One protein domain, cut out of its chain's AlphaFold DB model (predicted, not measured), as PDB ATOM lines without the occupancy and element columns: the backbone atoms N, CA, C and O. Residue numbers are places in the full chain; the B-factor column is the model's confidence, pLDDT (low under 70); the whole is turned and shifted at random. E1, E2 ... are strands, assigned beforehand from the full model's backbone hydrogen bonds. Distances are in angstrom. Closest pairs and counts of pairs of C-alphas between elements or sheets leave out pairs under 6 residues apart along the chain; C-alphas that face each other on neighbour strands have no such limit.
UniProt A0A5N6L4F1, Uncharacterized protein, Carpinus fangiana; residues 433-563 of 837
ATOM      1  N   ARG A 433      29.699  28.193  31.964       89.69
ATOM      2  CA  ARG A 433      29.697  28.288  33.425       89.69
ATOM      3  C   ARG A 433      28.354  28.775  33.949       89.69
ATOM      4  O   ARG A 433      27.637  29.505  33.270       89.69
ATOM      5  N   ARG A 434      28.060  28.431  35.201       86.19
ATOM      6  CA  ARG A 434      26.898  28.941  35.941       86.19
ATOM      7  C   ARG A 434      27.342  29.692  37.188       86.19
ATOM      8  O   ARG A 434      28.429  29.449  37.717       86.19
ATOM      9  N   LEU A 435      26.483  30.602  37.628       90.94
ATOM     10  CA  LEU A 435      26.676  31.481  38.772       90.94
ATOM     11  C   LEU A 435      25.533  31.239  39.762       90.94
ATOM     12  O   LEU A 435      24.374  31.434  39.409       90.94
ATOM     13  N   GLU A 436      25.864  30.852  40.989       86.44
ATOM     14  CA  GLU A 436      24.922  30.722  42.108       86.44
ATOM     15  C   GLU A 436      25.417  31.625  43.247       86.44
ATOM     16  O   GLU A 436      26.616  31.639  43.541       86.44
ATOM     17  N   VAL A 437      24.538  32.404  43.888       88.75
ATOM     18  CA  VAL A 437      24.941  33.404  44.898       88.75
ATOM     19  C   VAL A 437      24.024  33.381  46.115       88.75
ATOM     20  O   VAL A 437      22.813  33.561  45.999       88.75
ATOM     21  N   ASP A 438      24.627  33.239  47.293       86.19
ATOM     22  CA  ASP A 438      23.977  33.435  48.584       86.19
ATOM     23  C   ASP A 438      24.231  34.860  49.099       86.19
ATOM     24  O   ASP A 438      25.241  35.152  49.745       86.19
ATOM     25  N   PHE A 439      23.269  35.745  48.830       86.00
ATOM     26  CA  PHE A 439      23.209  37.106  49.374       86.00
ATOM     27  C   PHE A 439      22.780  37.158  50.858       86.00
ATOM     28  O   PHE A 439      22.790  38.232  51.464       86.00
ATOM     29  N   GLY A 440      22.362  36.031  51.451       76.38
ATOM     30  CA  GLY A 440      21.861  35.924  52.827       76.38
ATOM     31  C   GLY A 440      22.893  35.468  53.865       76.38
ATOM     32  O   GLY A 440      22.648  35.645  55.057       76.38
ATOM     33  N   GLY A 441      24.035  34.915  53.438       75.81
ATOM     34  CA  GLY A 441      25.113  34.471  54.330       75.81
ATOM     35  C   GLY A 441      25.660  35.608  55.201       75.81
ATOM     36  O   GLY A 441      25.739  36.753  54.752       75.81
ATOM     37  N   ASP A 442      25.992  35.325  56.462       76.75
ATOM     38  CA  ASP A 442      26.440  36.338  57.427       76.75
ATOM     39  C   ASP A 442      27.601  35.826  58.288       76.75
ATOM     40  O   ASP A 442      27.498  34.765  58.907       76.75
ATOM     41  N   ASP A 443      28.692  36.593  58.349       75.44
ATOM     42  CA  ASP A 443      29.834  36.348  59.237       75.44
ATOM     43  C   ASP A 443      29.686  37.018  60.620       75.44
ATOM     44  O   ASP A 443      30.574  36.920  61.471       75.44
ATOM     45  N   GLY A 444      28.558  37.692  60.859       70.44
ATOM     46  CA  GLY A 444      28.277  38.491  62.051       70.44
ATOM     47  C   GLY A 444      28.929  39.876  62.022       70.44
ATOM     48  O   GLY A 444      28.979  40.547  63.053       70.44
ATOM     49  N   ARG A 445      29.475  40.296  60.872       74.62
ATOM     50  CA  ARG A 445      30.242  41.542  60.683       74.62
ATOM     51  C   ARG A 445      29.879  42.258  59.375       74.62
ATOM     52  O   ARG A 445      30.708  42.977  58.807       74.62
ATOM     53  N   CYS A 446      28.644  42.070  58.911       72.12
ATOM     54  CA  CYS A 446      28.096  42.632  57.670       72.12
ATOM     55  C   CYS A 446      28.766  42.124  56.374       72.12
ATOM     56  O   CYS A 446      28.560  42.718  55.317       72.12
ATOM     57  N   ALA A 447      29.509  41.015  56.416       79.88
ATOM     58  CA  ALA A 447      29.933  40.246  55.243       79.88
ATOM     59  C   ALA A 447      29.376  38.812  55.349       79.88
ATOM     60  O   ALA A 447      28.319  38.622  55.943       79.88
ATOM     61  N   GLY A 448      30.031  37.803  54.775       80.69
ATOM     62  CA  GLY A 448      29.578  36.409  54.777       80.69
ATOM     63  C   GLY A 448      28.838  35.975  53.511       80.69
ATOM     64  O   GLY A 448      28.332  34.858  53.468       80.69
ATOM     65  N   GLU A 449      28.764  36.812  52.474       88.94
ATOM     66  CA  GLU A 449      28.166  36.428  51.193       88.94
ATOM     67  C   GLU A 449      29.025  35.377  50.465       88.94
ATOM     68  O   GLU A 449      30.261  35.469  50.438       88.94
ATOM     69  N   HIS A 450      28.371  34.396  49.832       87.19
ATOM     70  CA  HIS A 450      29.037  33.326  49.081       87.19
ATOM     71  C   HIS A 450      28.665  33.370  47.594       87.19
ATOM     72  O   HIS A 450      27.490  33.359  47.236       87.19
ATOM     73  N   VAL A 451      29.669  33.332  46.718       92.31
ATOM     74  CA  VAL A 451      29.506  33.182  45.265       92.31
ATOM     75  C   VAL A 451      30.072  31.834  44.837       92.31
ATOM     76  O   VAL A 451      31.253  31.576  45.055       92.31
ATOM     77  N   ALA A 452      29.267  30.982  44.206       88.25
ATOM     78  CA  ALA A 452      29.727  29.743  43.590       88.25
ATOM     79  C   ALA A 452      29.761  29.870  42.062       88.25
ATOM     80  O   ALA A 452      28.769  30.220  41.421       88.25
ATOM     81  N   VAL A 453      30.918  29.542  41.486       90.81
ATOM     82  CA  VAL A 453      31.135  29.416  40.043       90.81
ATOM     83  C   VAL A 453      31.199  27.934  39.697       90.81
ATOM     84  O   VAL A 453      32.019  27.200  40.254       90.81
ATOM     85  N   VAL A 454      30.327  27.502  38.789       86.06
ATOM     86  CA  VAL A 454      30.191  26.113  38.332       86.06
ATOM     87  C   VAL A 454      30.766  26.004  36.924       86.06
ATOM     88  O   VAL A 454      30.155  26.483  35.971       86.06
ATOM     89  N   ASP A 455      31.911  25.346  36.775       87.12
ATOM     90  CA  ASP A 455      32.363  24.800  35.497       87.12
ATOM     91  C   ASP A 455      31.614  23.484  35.260       87.12
ATOM     92  O   ASP A 455      31.838  22.492  35.956       87.12
ATOM     93  N   SER A 456      30.696  23.485  34.289       73.31
ATOM     94  CA  SER A 456      29.736  22.392  34.076       73.31
ATOM     95  C   SER A 456      30.357  21.062  33.612       73.31
ATOM     96  O   SER A 456      29.660  20.052  33.629       73.31
ATOM     97  N   GLY A 457      31.633  21.046  33.206       68.38
ATOM     98  CA  GLY A 457      32.274  19.926  32.505       68.38
ATOM     99  C   GLY A 457      31.828  19.803  31.039       68.38
ATOM    100  O   GLY A 457      30.767  20.306  30.663       68.38
ATOM    101  N   SER A 458      32.632  19.148  30.198       62.81
ATOM    102  CA  SER A 458      32.280  18.844  28.799       62.81
ATOM    103  C   SER A 458      32.702  17.426  28.416       62.81
ATOM    104  O   SER A 458      33.736  16.948  28.869       62.81
ATOM    105  N   LEU A 459      31.898  16.784  27.565       49.38
ATOM    106  CA  LEU A 459      32.130  15.447  26.996       49.38
ATOM    107  C   LEU A 459      32.017  15.440  25.459       49.38
ATOM    108  O   LEU A 459      31.708  14.410  24.865       49.38
ATOM    109  N   PHE A 460      32.185  16.594  24.802       38.06
ATOM    110  CA  PHE A 460      32.004  16.709  23.352       38.06
ATOM    111  C   PHE A 460      33.143  17.445  22.642       38.06
ATOM    112  O   PHE A 460      33.736  18.379  23.176       38.06
ATOM    113  N   ASN A 461      33.374  17.033  21.390       32.69
ATOM    114  CA  ASN A 461      34.385  17.528  20.448       32.69
ATOM    115  C   ASN A 461      35.857  17.240  20.801       32.69
ATOM    116  O   ASN A 461      36.690  18.146  20.811       32.69
ATOM    117  N   GLY A 462      36.183  15.949  20.952       37.97
ATOM    118  CA  GLY A 462      37.302  15.309  20.230       37.97
ATOM    119  C   GLY A 462      38.682  15.972  20.289       37.97
ATOM    120  O   GLY A 462      39.432  15.900  19.319       37.97
ATOM    121  N   SER A 463      39.002  16.634  21.395       39.69
ATOM    122  CA  SER A 463      40.264  17.324  21.656       39.69
ATOM    123  C   SER A 463      40.791  16.867  23.017       39.69
ATOM    124  O   SER A 463      40.007  16.498  23.886       39.69
ATOM    125  N   GLU A 464      42.114  16.815  23.184       38.91
ATOM    126  CA  GLU A 464      42.801  15.928  24.150       38.91
ATOM    127  C   GLU A 464      42.650  16.270  25.652       38.91
ATOM    128  O   GLU A 464      43.417  15.776  26.477       38.91
ATOM    129  N   MET A 465      41.671  17.090  26.043       45.03
ATOM    130  CA  MET A 465      41.352  17.361  27.446       45.03
ATOM    131  C   MET A 465      39.844  17.331  27.708       45.03
ATOM    132  O   MET A 465      39.149  18.334  27.537       45.03
ATOM    133  N   ASP A 466      39.375  16.199  28.241       53.16
ATOM    134  CA  ASP A 466      38.141  16.135  29.026       53.16
ATOM    135  C   ASP A 466      38.256  17.126  30.197       53.16
ATOM    136  O   ASP A 466      38.968  16.875  31.173       53.16
ATOM    137  N   LEU A 467      37.576  18.272  30.111       64.81
ATOM    138  CA  LEU A 467      37.532  19.237  31.208       64.81
ATOM    139  C   LEU A 467      36.556  18.728  32.283       64.81
ATOM    140  O   LEU A 467      35.345  18.699  32.028       64.81
ATOM    141  N   PRO A 468      37.034  18.335  33.481       73.62
ATOM    142  CA  PRO A 468      36.161  17.835  34.532       73.62
ATOM    143  C   PRO A 468      35.282  18.961  35.077       73.62
ATOM    144  O   PRO A 468      35.715  20.113  35.172       73.62
ATOM    145  N   ALA A 469      34.061  18.626  35.501       81.75
ATOM    146  CA  ALA A 469      33.253  19.561  36.269       81.75
ATOM    147  C   ALA A 469      33.988  20.014  37.544       81.75
ATOM    148  O   ALA A 469      34.618  19.213  38.240       81.75
ATOM    149  N   LYS A 470      33.872  21.303  37.870       86.06
ATOM    150  CA  LYS A 470      34.462  21.932  39.060       86.06
ATOM    151  C   LYS A 470      33.479  22.955  39.615       86.06
ATOM    152  O   LYS A 470      32.896  23.718  38.850       86.06
ATOM    153  N   ILE A 471      33.331  23.038  40.936       87.75
ATOM    154  CA  ILE A 471      32.570  24.123  41.571       87.75
ATOM    155  C   ILE A 471      33.466  24.834  42.582       87.75
ATOM    156  O   ILE A 471      33.988  24.213  43.507       87.75
ATOM    157  N   SER A 472      33.654  26.142  42.400       90.56
ATOM    158  CA  SER A 472      34.520  26.980  43.242       90.56
ATOM    159  C   SER A 472      33.669  28.017  43.978       90.56
ATOM    160  O   SER A 472      32.992  28.820  43.339       90.56
ATOM    161  N   ARG A 473      33.696  27.998  45.314       90.94
ATOM    162  CA  ARG A 473      33.035  28.962  46.202       90.94
ATOM    163  C   ARG A 473      34.019  30.044  46.630       90.94
ATOM    164  O   ARG A 473      35.028  29.738  47.258       90.94
ATOM    165  N   TYR A 474      33.664  31.299  46.411       92.19
ATOM    166  CA  TYR A 474      34.342  32.469  46.954       92.19
ATOM    167  C   TYR A 474      33.475  33.071  48.061       92.19
ATOM    168  O   TYR A 474      32.291  33.321  47.854       92.19
ATOM    169  N   SER A 475      34.048  33.261  49.247       90.12
ATOM    170  CA  SER A 475      33.345  33.751  50.442       90.12
ATOM    171  C   SER A 475      33.956  35.068  50.905       90.12
ATOM    172  O   SER A 475      35.174  35.133  51.103       90.12
ATOM    173  N   ARG A 476      33.129  36.100  51.086       90.69
ATOM    174  CA  ARG A 476      33.551  37.416  51.587       90.69
ATOM    175  C   ARG A 476      33.557  37.413  53.115       90.69
ATOM    176  O   ARG A 476      32.549  37.086  53.725       90.69
ATOM    177  N   CYS A 477      34.670  37.791  53.733       85.31
ATOM    178  CA  CYS A 477      34.838  37.841  55.191       85.31
ATOM    179  C   CYS A 477      35.262  39.255  55.616       85.31
ATOM    180  O   CYS A 477      36.132  39.834  54.965       85.31
ATOM    181  N   ASN A 478      34.718  39.812  56.700       83.94
ATOM    182  CA  ASN A 478      35.182  41.080  57.274       83.94
ATOM    183  C   ASN A 478      36.170  40.809  58.422       83.94
ATOM    184  O   ASN A 478      35.807  40.328  59.500       83.94
ATOM    185  N   LEU A 479      37.450  41.112  58.198       79.50
ATOM    186  CA  LEU A 479      38.531  40.827  59.147       79.50
ATOM    187  C   LEU A 479      38.481  41.728  60.388       79.50
ATOM    188  O   LEU A 479      38.847  41.305  61.487       79.50
ATOM    189  N   THR A 480      37.990  42.953  60.223       74.00
ATOM    190  CA  THR A 480      37.894  43.982  61.263       74.00
ATOM    191  C   THR A 480      36.593  43.904  62.059       74.00
ATOM    192  O   THR A 480      35.557  43.478  61.553       74.00
ATOM    193  N   GLN A 481      36.631  44.361  63.313       61.53
ATOM    194  CA  GLN A 481      35.412  44.716  64.045       61.53
ATOM    195  C   GLN A 481      34.877  46.066  63.524       61.53
ATOM    196  O   GLN A 481      35.688  46.921  63.146       61.53
ATOM    197  N   PRO A 482      33.548  46.293  63.502       52.91
ATOM    198  CA  PRO A 482      32.985  47.591  63.131       52.91
ATOM    199  C   PRO A 482      33.507  48.698  64.073       52.91
ATOM    200  O   PRO A 482      33.655  48.448  65.269       52.91
ATOM    201  N   PRO A 483      33.798  49.915  63.572       54.53
ATOM    202  CA  PRO A 483      33.480  50.435  62.235       54.53
ATOM    203  C   PRO A 483      34.493  50.082  61.127       54.53
ATOM    204  O   PRO A 483      34.346  50.559  60.003       54.53
ATOM    205  N   GLY A 484      35.518  49.269  61.399       58.44
ATOM    206  CA  GLY A 484      36.466  48.835  60.372       58.44
ATOM    207  C   GLY A 484      35.810  47.958  59.296       58.44
ATOM    208  O   GLY A 484      34.984  47.091  59.599       58.44
ATOM    209  N   ARG A 485      36.201  48.171  58.033       68.81
ATOM    210  CA  ARG A 485      35.723  47.427  56.852       68.81
ATOM    211  C   ARG A 485      36.898  46.934  55.993       68.81
ATOM    212  O   ARG A 485      37.174  47.472  54.924       68.81
ATOM    213  N   ALA A 486      37.610  45.918  56.478       77.88
ATOM    214  CA  ALA A 486      38.664  45.210  55.747       77.88
ATOM    215  C   ALA A 486      38.137  43.854  55.246       77.88
ATOM    216  O   ALA A 486      38.063  42.886  56.006       77.88
ATOM    217  N   TYR A 487      37.753  43.794  53.969       84.81
ATOM    218  CA  TYR A 487      37.166  42.597  53.361       84.81
ATOM    219  C   TYR A 487      38.222  41.683  52.727       84.81
ATOM    220  O   TYR A 487      39.071  42.133  51.961       84.81
ATOM    221  N   GLU A 488      38.112  40.385  52.990       88.00
ATOM    222  CA  GLU A 488      38.946  39.329  52.416       88.00
ATOM    223  C   GLU A 488      38.084  38.317  51.647       88.00
ATOM    224  O   GLU A 488      36.968  37.999  52.060       88.00
ATOM    225  N   TRP A 489      38.608  37.787  50.539       90.44
ATOM    226  CA  TRP A 489      37.943  36.765  49.729       90.44
ATOM    227  C   TRP A 489      38.654  35.416  49.859       90.44
ATOM    228  O   TRP A 489      39.814  35.268  49.470       90.44
ATOM    229  N   ARG A 490      37.939  34.417  50.384       89.44
ATOM    230  CA  ARG A 490      38.456  33.064  50.650       89.44
ATOM    231  C   ARG A 490      37.819  32.037  49.727       89.44
ATOM    232  O   ARG A 490      36.626  32.117  49.448       89.44
ATOM    233  N   GLU A 491      38.609  31.076  49.262       91.19
ATOM    234  CA  GLU A 491      38.159  30.050  48.318       91.19
ATOM    235  C   GLU A 491      37.890  28.713  49.009       91.19
ATOM    236  O   GLU A 491      38.575  28.297  49.941       91.19
ATOM    237  N   SER A 492      36.883  28.007  48.523       89.12
ATOM    238  CA  SER A 492      36.659  26.592  48.796       89.12
ATOM    239  C   SER A 492      36.237  25.924  47.494       89.12
ATOM    240  O   SER A 492      35.650  26.576  46.633       89.12
ATOM    241  N   GLN A 493      36.513  24.640  47.323       87.94
ATOM    242  CA  GLN A 493      36.083  23.890  46.145       87.94
ATOM    243  C   GLN A 493      35.169  22.761  46.607       87.94
ATOM    244  O   GLN A 493      35.521  22.013  47.516       87.94
ATOM    245  N   PHE A 494      33.974  22.662  46.026       81.06
ATOM    246  CA  PHE A 494      33.100  21.531  46.316       81.06
ATOM    247  C   PHE A 494      33.650  20.318  45.576       81.06
ATOM    248  O   PHE A 494      33.846  20.358  44.358       81.06
ATOM    249  N   SER A 495      33.927  19.253  46.314       82.69
ATOM    250  CA  SER A 495      34.355  17.994  45.733       82.69
ATOM    251  C   SER A 495      33.140  17.197  45.273       82.69
ATOM    252  O   SER A 495      32.071  17.202  45.885       82.69
ATOM    253  N   PHE A 496      33.341  16.440  44.200       73.19
ATOM    254  CA  PHE A 496      32.457  15.347  43.808       73.19
ATOM    255  C   PHE A 496      32.988  14.013  44.371       73.19
ATOM    256  O   PHE A 496      32.962  12.981  43.702       73.19
ATOM    257  N   SER A 497      33.554  14.049  45.581       68.31
ATOM    258  CA  SER A 497      34.214  12.934  46.271       68.31
ATOM    259  C   SER A 497      35.164  12.123  45.361       68.31
ATOM    260  O   SER A 497      36.228  12.604  44.982       68.31
ATOM    261  N   LYS A 498      34.798  10.881  45.000       65.56
ATOM    262  CA  LYS A 498      35.626   9.934  44.218       65.56
ATOM    263  C   LYS A 498      35.163   9.763  42.761       65.56
ATOM    264  O   LYS A 498      35.717   8.933  42.040       65.56
ATOM    265  N   TYR A 499      34.139  10.499  42.333       64.50
ATOM    266  CA  TYR A 499      33.523  10.352  41.015       64.50
ATOM    267  C   TYR A 499      34.380  11.064  39.954       64.50
ATOM    268  O   TYR A 499      34.755  12.223  40.117       64.50
ATOM    269  N   LYS A 500      34.703  10.367  38.859       58.81
ATOM    270  CA  LYS A 500      35.452  10.905  37.709       58.81
ATOM    271  C   LYS A 500      34.514  11.063  36.513       58.81
ATOM    272  O   LYS A 500      33.596  10.264  36.381       58.81
ATOM    273  N   SER A 501      34.800  12.027  35.632       66.12
ATOM    274  CA  SER A 501      34.002  12.333  34.430       66.12
ATOM    275  C   SER A 501      32.536  12.675  34.750       66.12
ATOM    276  O   SER A 501      31.634  11.843  34.682       66.12
ATOM    277  N   ILE A 502      32.308  13.925  35.164       72.38
ATOM    278  CA  ILE A 502      30.999  14.445  35.588       72.38
ATOM    279  C   ILE A 502      30.622  15.627  34.703       72.38
ATOM    280  O   ILE A 502      31.473  16.467  34.409       72.38
ATOM    281  N   VAL A 503      29.336  15.717  34.359       76.31
ATOM    282  CA  VAL A 503      28.720  16.892  33.732       76.31
ATOM    283  C   VAL A 503      27.568  17.389  34.611       76.31
ATOM    284  O   VAL A 503      26.724  16.605  35.048       76.31
ATOM    285  N   VAL A 504      27.532  18.692  34.890       76.06
ATOM    286  CA  VAL A 504      26.531  19.339  35.752       76.06
ATOM    287  C   VAL A 504      25.390  19.894  34.898       76.06
ATOM    288  O   VAL A 504      25.422  21.030  34.424       76.06
ATOM    289  N   ASN A 505      24.349  19.082  34.710       73.44
ATOM    290  CA  ASN A 505      23.191  19.451  33.888       73.44
ATOM    291  C   ASN A 505      22.277  20.497  34.550       73.44
ATOM    292  O   ASN A 505      21.719  21.352  33.858       73.44
ATOM    293  N   ALA A 506      22.131  20.459  35.876       72.00
ATOM    294  CA  ALA A 506      21.230  21.318  36.644       72.00
ATOM    295  C   ALA A 506      21.890  21.780  37.952       72.00
ATOM    296  O   ALA A 506      22.657  21.039  38.561       72.00
ATOM    297  N   THR A 507      21.554  22.994  38.385       79.62
ATOM    298  CA  THR A 507      21.962  23.602  39.660       79.62
ATOM    299  C   THR A 507      20.743  24.279  40.290       79.62
ATOM    300  O   THR A 507      19.791  24.607  39.580       79.62
ATOM    301  N   ALA A 508      20.727  24.403  41.619       76.12
ATOM    302  CA  ALA A 508      19.702  25.136  42.360       76.12
ATOM    303  C   ALA A 508      20.203  25.474  43.772       76.12
ATOM    304  O   ALA A 508      20.842  24.642  44.417       76.12
ATOM    305  N   LEU A 509      19.835  26.654  44.269       75.31
ATOM    306  CA  LEU A 509      20.081  27.113  45.638       75.31
ATOM    307  C   LEU A 509      18.757  27.225  46.421       75.31
ATOM    308  O   LEU A 509      17.694  27.409  45.828       75.31
ATOM    309  N   ASP A 510      18.804  27.122  47.754       72.94
ATOM    310  CA  ASP A 510      17.632  27.362  48.604       72.94
ATOM    311  C   ASP A 510      17.308  28.862  48.664       72.94
ATOM    312  O   ASP A 510      17.918  29.625  49.411       72.94
ATOM    313  N   GLN A 511      16.318  29.282  47.878       68.94
ATOM    314  CA  GLN A 511      15.794  30.652  47.875       68.94
ATOM    315  C   GLN A 511      14.587  30.828  48.818       68.94
ATOM    316  O   GLN A 511      13.816  31.782  48.681       68.94
ATOM    317  N   SER A 512      14.380  29.918  49.779       70.12
ATOM    318  CA  SER A 512      13.301  30.055  50.756       70.12
ATOM    319  C   SER A 512      13.485  31.280  51.663       70.12
ATOM    320  O   SER A 512      14.585  31.793  51.891       70.12
ATOM    321  N   LYS A 513      12.362  31.777  52.187       70.12
ATOM    322  CA  LYS A 513      12.227  33.064  52.882       70.12
ATOM    323  C   LYS A 513      13.211  33.259  54.038       70.12
ATOM    324  O   LYS A 513      13.561  34.393  54.330       70.12
ATOM    325  N   TYR A 514      13.604  32.181  54.712       63.78
ATOM    326  CA  TYR A 514      14.524  32.244  55.849       63.78
ATOM    327  C   TYR A 514      15.960  31.849  55.484       63.78
ATOM    328  O   TYR A 514      16.887  32.287  56.156       63.78
ATOM    329  N   ALA A 515      16.169  31.102  54.393       57.75
ATOM    330  CA  ALA A 515      17.504  30.896  53.835       57.75
ATOM    331  C   ALA A 515      18.108  32.229  53.356       57.75
ATOM    332  O   ALA A 515      19.286  32.493  53.570       57.75
ATOM    333  N   THR A 516      17.283  33.122  52.800       63.00
ATOM    334  CA  THR A 516      17.698  34.461  52.336       63.00
ATOM    335  C   THR A 516      17.863  35.515  53.448       63.00
ATOM    336  O   THR A 516      18.335  36.621  53.162       63.00
ATOM    337  N   THR A 517      17.528  35.200  54.709       53.38
ATOM    338  CA  THR A 517      17.666  36.112  55.864       53.38
ATOM    339  C   THR A 517      18.827  35.746  56.782       53.38
ATOM    340  O   THR A 517      18.943  34.608  57.226       53.38
ATOM    341  N   ASN A 518      19.615  36.752  57.151       49.78
ATOM    342  CA  ASN A 518      20.690  36.669  58.132       49.78
ATOM    343  C   ASN A 518      20.150  36.361  59.549       49.78
ATOM    344  O   ASN A 518      19.280  37.100  60.007       49.78
ATOM    345  N   ALA A 519      20.685  35.340  60.245       41.44
ATOM    346  CA  ALA A 519      20.766  35.242  61.726       41.44
ATOM    347  C   ALA A 519      21.454  33.937  62.226       41.44
ATOM    348  O   ALA A 519      20.950  33.287  63.141       41.44
ATOM    349  N   ALA A 520      22.621  33.595  61.661       37.31
ATOM    350  CA  ALA A 520      23.517  32.500  62.077       37.31
ATOM    351  C   ALA A 520      23.010  31.032  61.979       37.31
ATOM    352  O   ALA A 520      21.825  30.736  62.065       37.31
ATOM    353  N   GLU A 521      23.996  30.119  61.930       36.28
ATOM    354  CA  GLU A 521      23.910  28.656  62.152       36.28
ATOM    355  C   GLU A 521      23.448  27.762  60.974       36.28
ATOM    356  O   GLU A 521      22.260  27.577  60.749       36.28
ATOM    357  N   ASP A 522      24.422  27.115  60.313       34.25
ATOM    358  CA  ASP A 522      24.283  25.962  59.397       34.25
ATOM    359  C   ASP A 522      25.554  25.073  59.525       34.25
ATOM    360  O   ASP A 522      26.649  25.604  59.733       34.25
ATOM    361  N   ALA A 523      25.445  23.740  59.397       37.03
ATOM    362  CA  ALA A 523      26.571  22.775  59.431       37.03
ATOM    363  C   ALA A 523      26.309  21.522  58.546       37.03
ATOM    364  O   ALA A 523      25.334  21.513  57.795       37.03
ATOM    365  N   ALA A 524      27.189  20.507  58.542       29.23
ATOM    366  CA  ALA A 524      27.207  19.398  57.559       29.23
ATOM    367  C   ALA A 524      27.218  17.979  58.189       29.23
ATOM    368  O   ALA A 524      27.419  17.853  59.391       29.23
ATOM    369  N   LEU A 525      27.027  16.935  57.362       32.44
ATOM    370  CA  LEU A 525      27.162  15.487  57.657       32.44
ATOM    371  C   LEU A 525      27.647  14.726  56.390       32.44
ATOM    372  O   LEU A 525      27.621  15.316  55.311       32.44
ATOM    373  N   GLU A 526      28.096  13.463  56.507       23.67
ATOM    374  CA  GLU A 526      28.880  12.727  55.475       23.67
ATOM    375  C   GLU A 526      28.361  11.314  55.081       23.67
ATOM    376  O   GLU A 526      27.528  10.750  55.782       23.67
ATOM    377  N   GLU A 527      28.933  10.762  53.985       24.67
ATOM    378  CA  GLU A 527      28.921   9.375  53.425       24.67
ATOM    379  C   GLU A 527      27.574   8.600  53.320       24.67
ATOM    380  O   GLU A 527      26.812   8.474  54.267       24.67
ATOM    381  N   ALA A 528      27.216   7.907  52.224       25.27
ATOM    382  CA  ALA A 528      27.763   7.737  50.859       25.27
ATOM    383  C   ALA A 528      26.593   7.197  49.951       25.27
ATOM    384  O   ALA A 528      25.460   7.596  50.198       25.27
ATOM    385  N   ARG A 529      26.667   6.337  48.907       23.12
ATOM    386  CA  ARG A 529      27.717   5.566  48.192       23.12
ATOM    387  C   ARG A 529      27.166   5.079  46.820       23.12
ATOM    388  O   ARG A 529      25.956   5.003  46.659       23.12
ATOM    389  N   ASN A 530      28.049   4.611  45.923       23.22
ATOM    390  CA  ASN A 530      27.786   4.004  44.592       23.22
ATOM    391  C   ASN A 530      27.305   4.959  43.478       23.22
ATOM    392  O   ASN A 530      26.781   6.027  43.738       23.22
ATOM    393  N   SER A 531      27.543   4.585  42.211       27.83
ATOM    394  CA  SER A 531      27.439   5.489  41.052       27.83
ATOM    395  C   SER A 531      26.631   4.905  39.892       27.83
ATOM    396  O   SER A 531      27.023   3.892  39.315       27.83
ATOM    397  N   THR A 532      25.580   5.613  39.483       34.38
ATOM    398  CA  THR A 532      24.822   5.407  38.236       34.38
ATOM    399  C   THR A 532      24.361   6.758  37.659       34.38
ATOM    400  O   THR A 532      24.288   7.752  38.400       34.38
ATOM    401  N   PRO A 533      24.071   6.850  36.342       47.91
ATOM    402  CA  PRO A 533      23.475   8.051  35.748       47.91
ATOM    403  C   PRO A 533      22.148   8.407  36.433       47.91
ATOM    404  O   PRO A 533      21.430   7.520  36.889       47.91
ATOM    405  N   GLY A 534      21.840   9.707  36.513       65.75
ATOM    406  CA  GLY A 534      20.668  10.209  37.243       65.75
ATOM    407  C   GLY A 534      20.929  10.700  38.669       65.75
ATOM    408  O   GLY A 534      19.980  10.845  39.436       65.75
ATOM    409  N   SER A 535      22.183  10.941  39.054       77.44
ATOM    410  CA  SER A 535      22.549  11.328  40.425       77.44
ATOM    411  C   SER A 535      22.453  12.843  40.678       77.44
ATOM    412  O   SER A 535      22.944  13.641  39.882       77.44
ATOM    413  N   VAL A 536      21.861  13.242  41.809       80.25
ATOM    414  CA  VAL A 536      21.806  14.626  42.319       80.25
ATOM    415  C   VAL A 536      22.672  14.734  43.570       80.25
ATOM    416  O   VAL A 536      22.484  13.976  44.518       80.25
ATOM    417  N   PHE A 537      23.591  15.694  43.586       81.19
ATOM    418  CA  PHE A 537      24.452  16.002  44.729       81.19
ATOM    419  C   PHE A 537      23.905  17.223  45.485       81.19
ATOM    420  O   PHE A 537      23.369  18.147  44.873       81.19
ATOM    421  N   VAL A 538      24.044  17.232  46.810       80.06
ATOM    422  CA  VAL A 538      23.613  18.312  47.708       80.06
ATOM    423  C   VAL A 538      24.792  18.694  48.597       80.06
ATOM    424  O   VAL A 538      25.340  17.833  49.279       80.06
ATOM    425  N   TRP A 539      25.163  19.974  48.630       80.25
ATOM    426  CA  TRP A 539      26.228  20.514  49.486       80.25
ATOM    427  C   TRP A 539      25.688  21.635  50.379       80.25
ATOM    428  O   TRP A 539      24.731  22.319  50.016       80.25
ATOM    429  N   ASN A 540      26.340  21.879  51.516       77.44
ATOM    430  CA  ASN A 540      26.085  23.071  52.321       77.44
ATOM    431  C   ASN A 540      26.907  24.255  51.766       77.44
ATOM    432  O   ASN A 540      28.131  24.285  51.892       77.44
ATOM    433  N   MET A 541      26.242  25.251  51.164       75.56
ATOM    434  CA  MET A 541      26.911  26.442  50.611       75.56
ATOM    435  C   MET A 541      27.576  27.316  51.693       75.56
ATOM    436  O   MET A 541      28.557  28.001  51.404       75.56
ATOM    437  N   ARG A 542      27.089  27.231  52.938       76.81
ATOM    438  CA  ARG A 542      27.582  27.910  54.150       76.81
ATOM    439  C   ARG A 542      28.502  27.033  55.009       76.81
ATOM    440  O   ARG A 542      28.777  27.373  56.156       76.81
ATOM    441  N   ALA A 543      29.012  25.920  54.464       72.56
ATOM    442  CA  ALA A 543      30.042  25.111  55.119       72.56
ATOM    443  C   ALA A 543      31.237  25.975  55.570       72.56
ATOM    444  O   ALA A 543      31.474  27.052  55.013       72.56
ATOM    445  N   THR A 544      32.010  25.513  56.555       78.88
ATOM    446  CA  THR A 544      33.106  26.300  57.146       78.88
ATOM    447  C   THR A 544      34.019  26.923  56.082       78.88
ATOM    448  O   THR A 544      34.313  26.328  55.043       78.88
ATOM    449  N   VAL A 545      34.396  28.182  56.299       79.81
ATOM    450  CA  VAL A 545      35.305  28.925  55.417       79.81
ATOM    451  C   VAL A 545      36.732  28.730  55.948       79.81
ATOM    452  O   VAL A 545      36.916  28.840  57.164       79.81
ATOM    453  N   PRO A 546      37.746  28.462  55.098       80.69
ATOM    454  CA  PRO A 546      39.104  28.195  55.567       80.69
ATOM    455  C   PRO A 546      39.651  29.319  56.449       80.69
ATOM    456  O   PRO A 546      39.421  30.502  56.191       80.69
ATOM    457  N   GLY A 547      40.413  28.958  57.485       75.31
ATOM    458  CA  GLY A 547      40.951  29.910  58.467       75.31
ATOM    459  C   GLY A 547      41.966  30.912  57.899       75.31
ATOM    460  O   GLY A 547      42.094  32.010  58.440       75.31
ATOM    461  N   THR A 548      42.616  30.571  56.782       78.56
ATOM    462  CA  THR A 548      43.722  31.324  56.170       78.56
ATOM    463  C   THR A 548      43.494  31.461  54.667       78.56
ATOM    464  O   THR A 548      43.250  30.454  54.004       78.56
ATOM    465  N   ILE A 549      43.645  32.666  54.100       80.50
ATOM    466  CA  ILE A 549      43.398  32.939  52.669       80.50
ATOM    467  C   ILE A 549      44.172  32.030  51.704       80.50
ATOM    468  O   ILE A 549      43.663  31.729  50.629       80.50
ATOM    469  N   ALA A 550      45.383  31.591  52.058       80.00
ATOM    470  CA  ALA A 550      46.213  30.742  51.199       80.00
ATOM    471  C   ALA A 550      45.665  29.311  51.022       80.00
ATOM    472  O   ALA A 550      46.027  28.643  50.056       80.00
ATOM    473  N   LEU A 551      44.800  28.842  51.927       84.81
ATOM    474  CA  LEU A 551      44.255  27.486  51.906       84.81
ATOM    475  C   LEU A 551      42.947  27.435  51.110       84.81
ATOM    476  O   LEU A 551      42.015  28.190  51.380       84.81
ATOM    477  N   ILE A 552      42.868  26.493  50.172       86.94
ATOM    478  CA  ILE A 552      41.626  26.125  49.487       86.94
ATOM    479  C   ILE A 552      41.046  24.917  50.226       86.94
ATOM    480  O   ILE A 552      41.649  23.846  50.236       86.94
ATOM    481  N   GLN A 553      39.891  25.092  50.862       85.69
ATOM    482  CA  GLN A 553      39.205  24.011  51.576       85.69
ATOM    483  C   GLN A 553      38.334  23.186  50.618       85.69
ATOM    484  O   GLN A 553      37.617  23.760  49.799       85.69
ATOM    485  N   SER A 554      38.357  21.857  50.746       85.62
ATOM    486  CA  SER A 554      37.402  20.970  50.065       85.62
ATOM    487  C   SER A 554      36.075  20.908  50.832       85.62
ATOM    488  O   SER A 554      36.080  20.911  52.064       85.62
ATOM    489  N   ILE A 555      34.948  20.846  50.122       81.00
ATOM    490  CA  ILE A 555      33.604  20.678  50.699       81.00
ATOM    491  C   ILE A 555      32.965  19.422  50.098       81.00
ATOM    492  O   ILE A 555      32.551  19.439  48.938       81.00
ATOM    493  N   GLU A 556      32.866  18.355  50.893       80.44
ATOM    494  CA  GLU A 556      32.180  17.113  50.512       80.44
ATOM    495  C   GLU A 556      30.644  17.294  50.446       80.44
ATOM    496  O   GLU A 556      30.088  18.191  51.094       80.44
ATOM    497  N   PRO A 557      29.928  16.474  49.650       75.88
ATOM    498  CA  PRO A 557      28.472  16.514  49.560       75.88
ATOM    499  C   PRO A 557      27.800  15.975  50.831       75.88
ATOM    500  O   PRO A 557      28.097  14.880  51.297       75.88
ATOM    501  N   VAL A 558      26.813  16.725  51.324       76.50
ATOM    502  CA  VAL A 558      25.951  16.375  52.468       76.50
ATOM    503  C   VAL A 558      24.973  15.253  52.115       76.50
ATOM    504  O   VAL A 558      24.584  14.461  52.972       76.50
ATOM    505  N   ARG A 559      24.545  15.170  50.848       75.50
ATOM    506  CA  ARG A 559      23.715  14.065  50.354       75.50
ATOM    507  C   ARG A 559      23.963  13.795  48.874       75.50
ATOM    508  O   ARG A 559      24.125  14.725  48.087       75.50
ATOM    509  N   ILE A 560      23.896  12.523  48.485       78.44
ATOM    510  CA  ILE A 560      23.749  12.093  47.091       78.44
ATOM    511  C   ILE A 560      22.397  11.375  46.957       78.44
ATOM    512  O   ILE A 560      21.990  10.619  47.839       78.44
ATOM    513  N   ILE A 561      21.659  11.667  45.886       79.31
ATOM    514  CA  ILE A 561      20.334  11.115  45.590       79.31
ATOM    515  C   ILE A 561      20.381  10.494  44.196       79.31
ATOM    516  O   ILE A 561      20.488  11.208  43.201       79.31
ATOM    517  N   HIS A 562      20.261   9.172  44.110       83.06
ATOM    518  CA  HIS A 562      20.176   8.474  42.829       83.06
ATOM    519  C   HIS A 562      18.723   8.463  42.352       83.06
ATOM    520  O   HIS A 562      17.841   7.898  43.000       83.06
ATOM    521  N   THR A 563      18.459   9.129  41.231       80.38
ATOM    522  CA  THR A 563      17.128   9.184  40.619       80.38
ATOM    523  C   THR A 563      17.011   8.117  39.525       80.38
ATOM    524  O   THR A 563      18.017   7.761  38.915       80.38
TER     525      THR A 563
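What this domain is: This is residues 433 to 563 of the 837 residues of an uncharacterized protein of Carpinus fangiana (UniProt A0A5N6L4F1). With little regular structure, this is a strongly twisted wall, the meander E1 to E4, each strand the antiparallel neighbour of the one before, edged by short E6; a small ribbon, E5 and E7, lies apart from it. The 131 printed residues have seven strands, E1 to E7 in order, and no named helix: all strand, in only 39 residues. The large sheet, E1, E2, E3, E4, E6, is mixed. The whole is compact, radius of gyration of the C-alphas 16.3 A, spanning 54 by 31 by 23 A.

How they stand to each other: Find E1, residues 434 to 438, in a hairpin with E2, residues 450 to 455; N 436 and O 452 are 3.0 A apart. E3, residues 470 to 478, forms hairpins with E2, N 453 to O 472 2.9 A, and with E4, residues 487 to 494, N 475 to O 490 2.8 A. E6, residues 553 to 555, is parallel to E4, N 493 to O 553 2.9 A. E5, residues 535 to 538, is antiparallel to E7, residues 559 to 562, N 536 to O 561 2.8 A.

Where its parts are: Start at C-alpha 434, (26.898, 28.941, 35.941). E3 runs 26.4 A. E7 ends at (20.176, 8.474, 42.829).

The domain as a whole: Residues 460 to 465 stand free. E4 to E5 is a long link, 40 residues. The printed part has no cut; pLDDT is low at, for instance, residues 514 to 534.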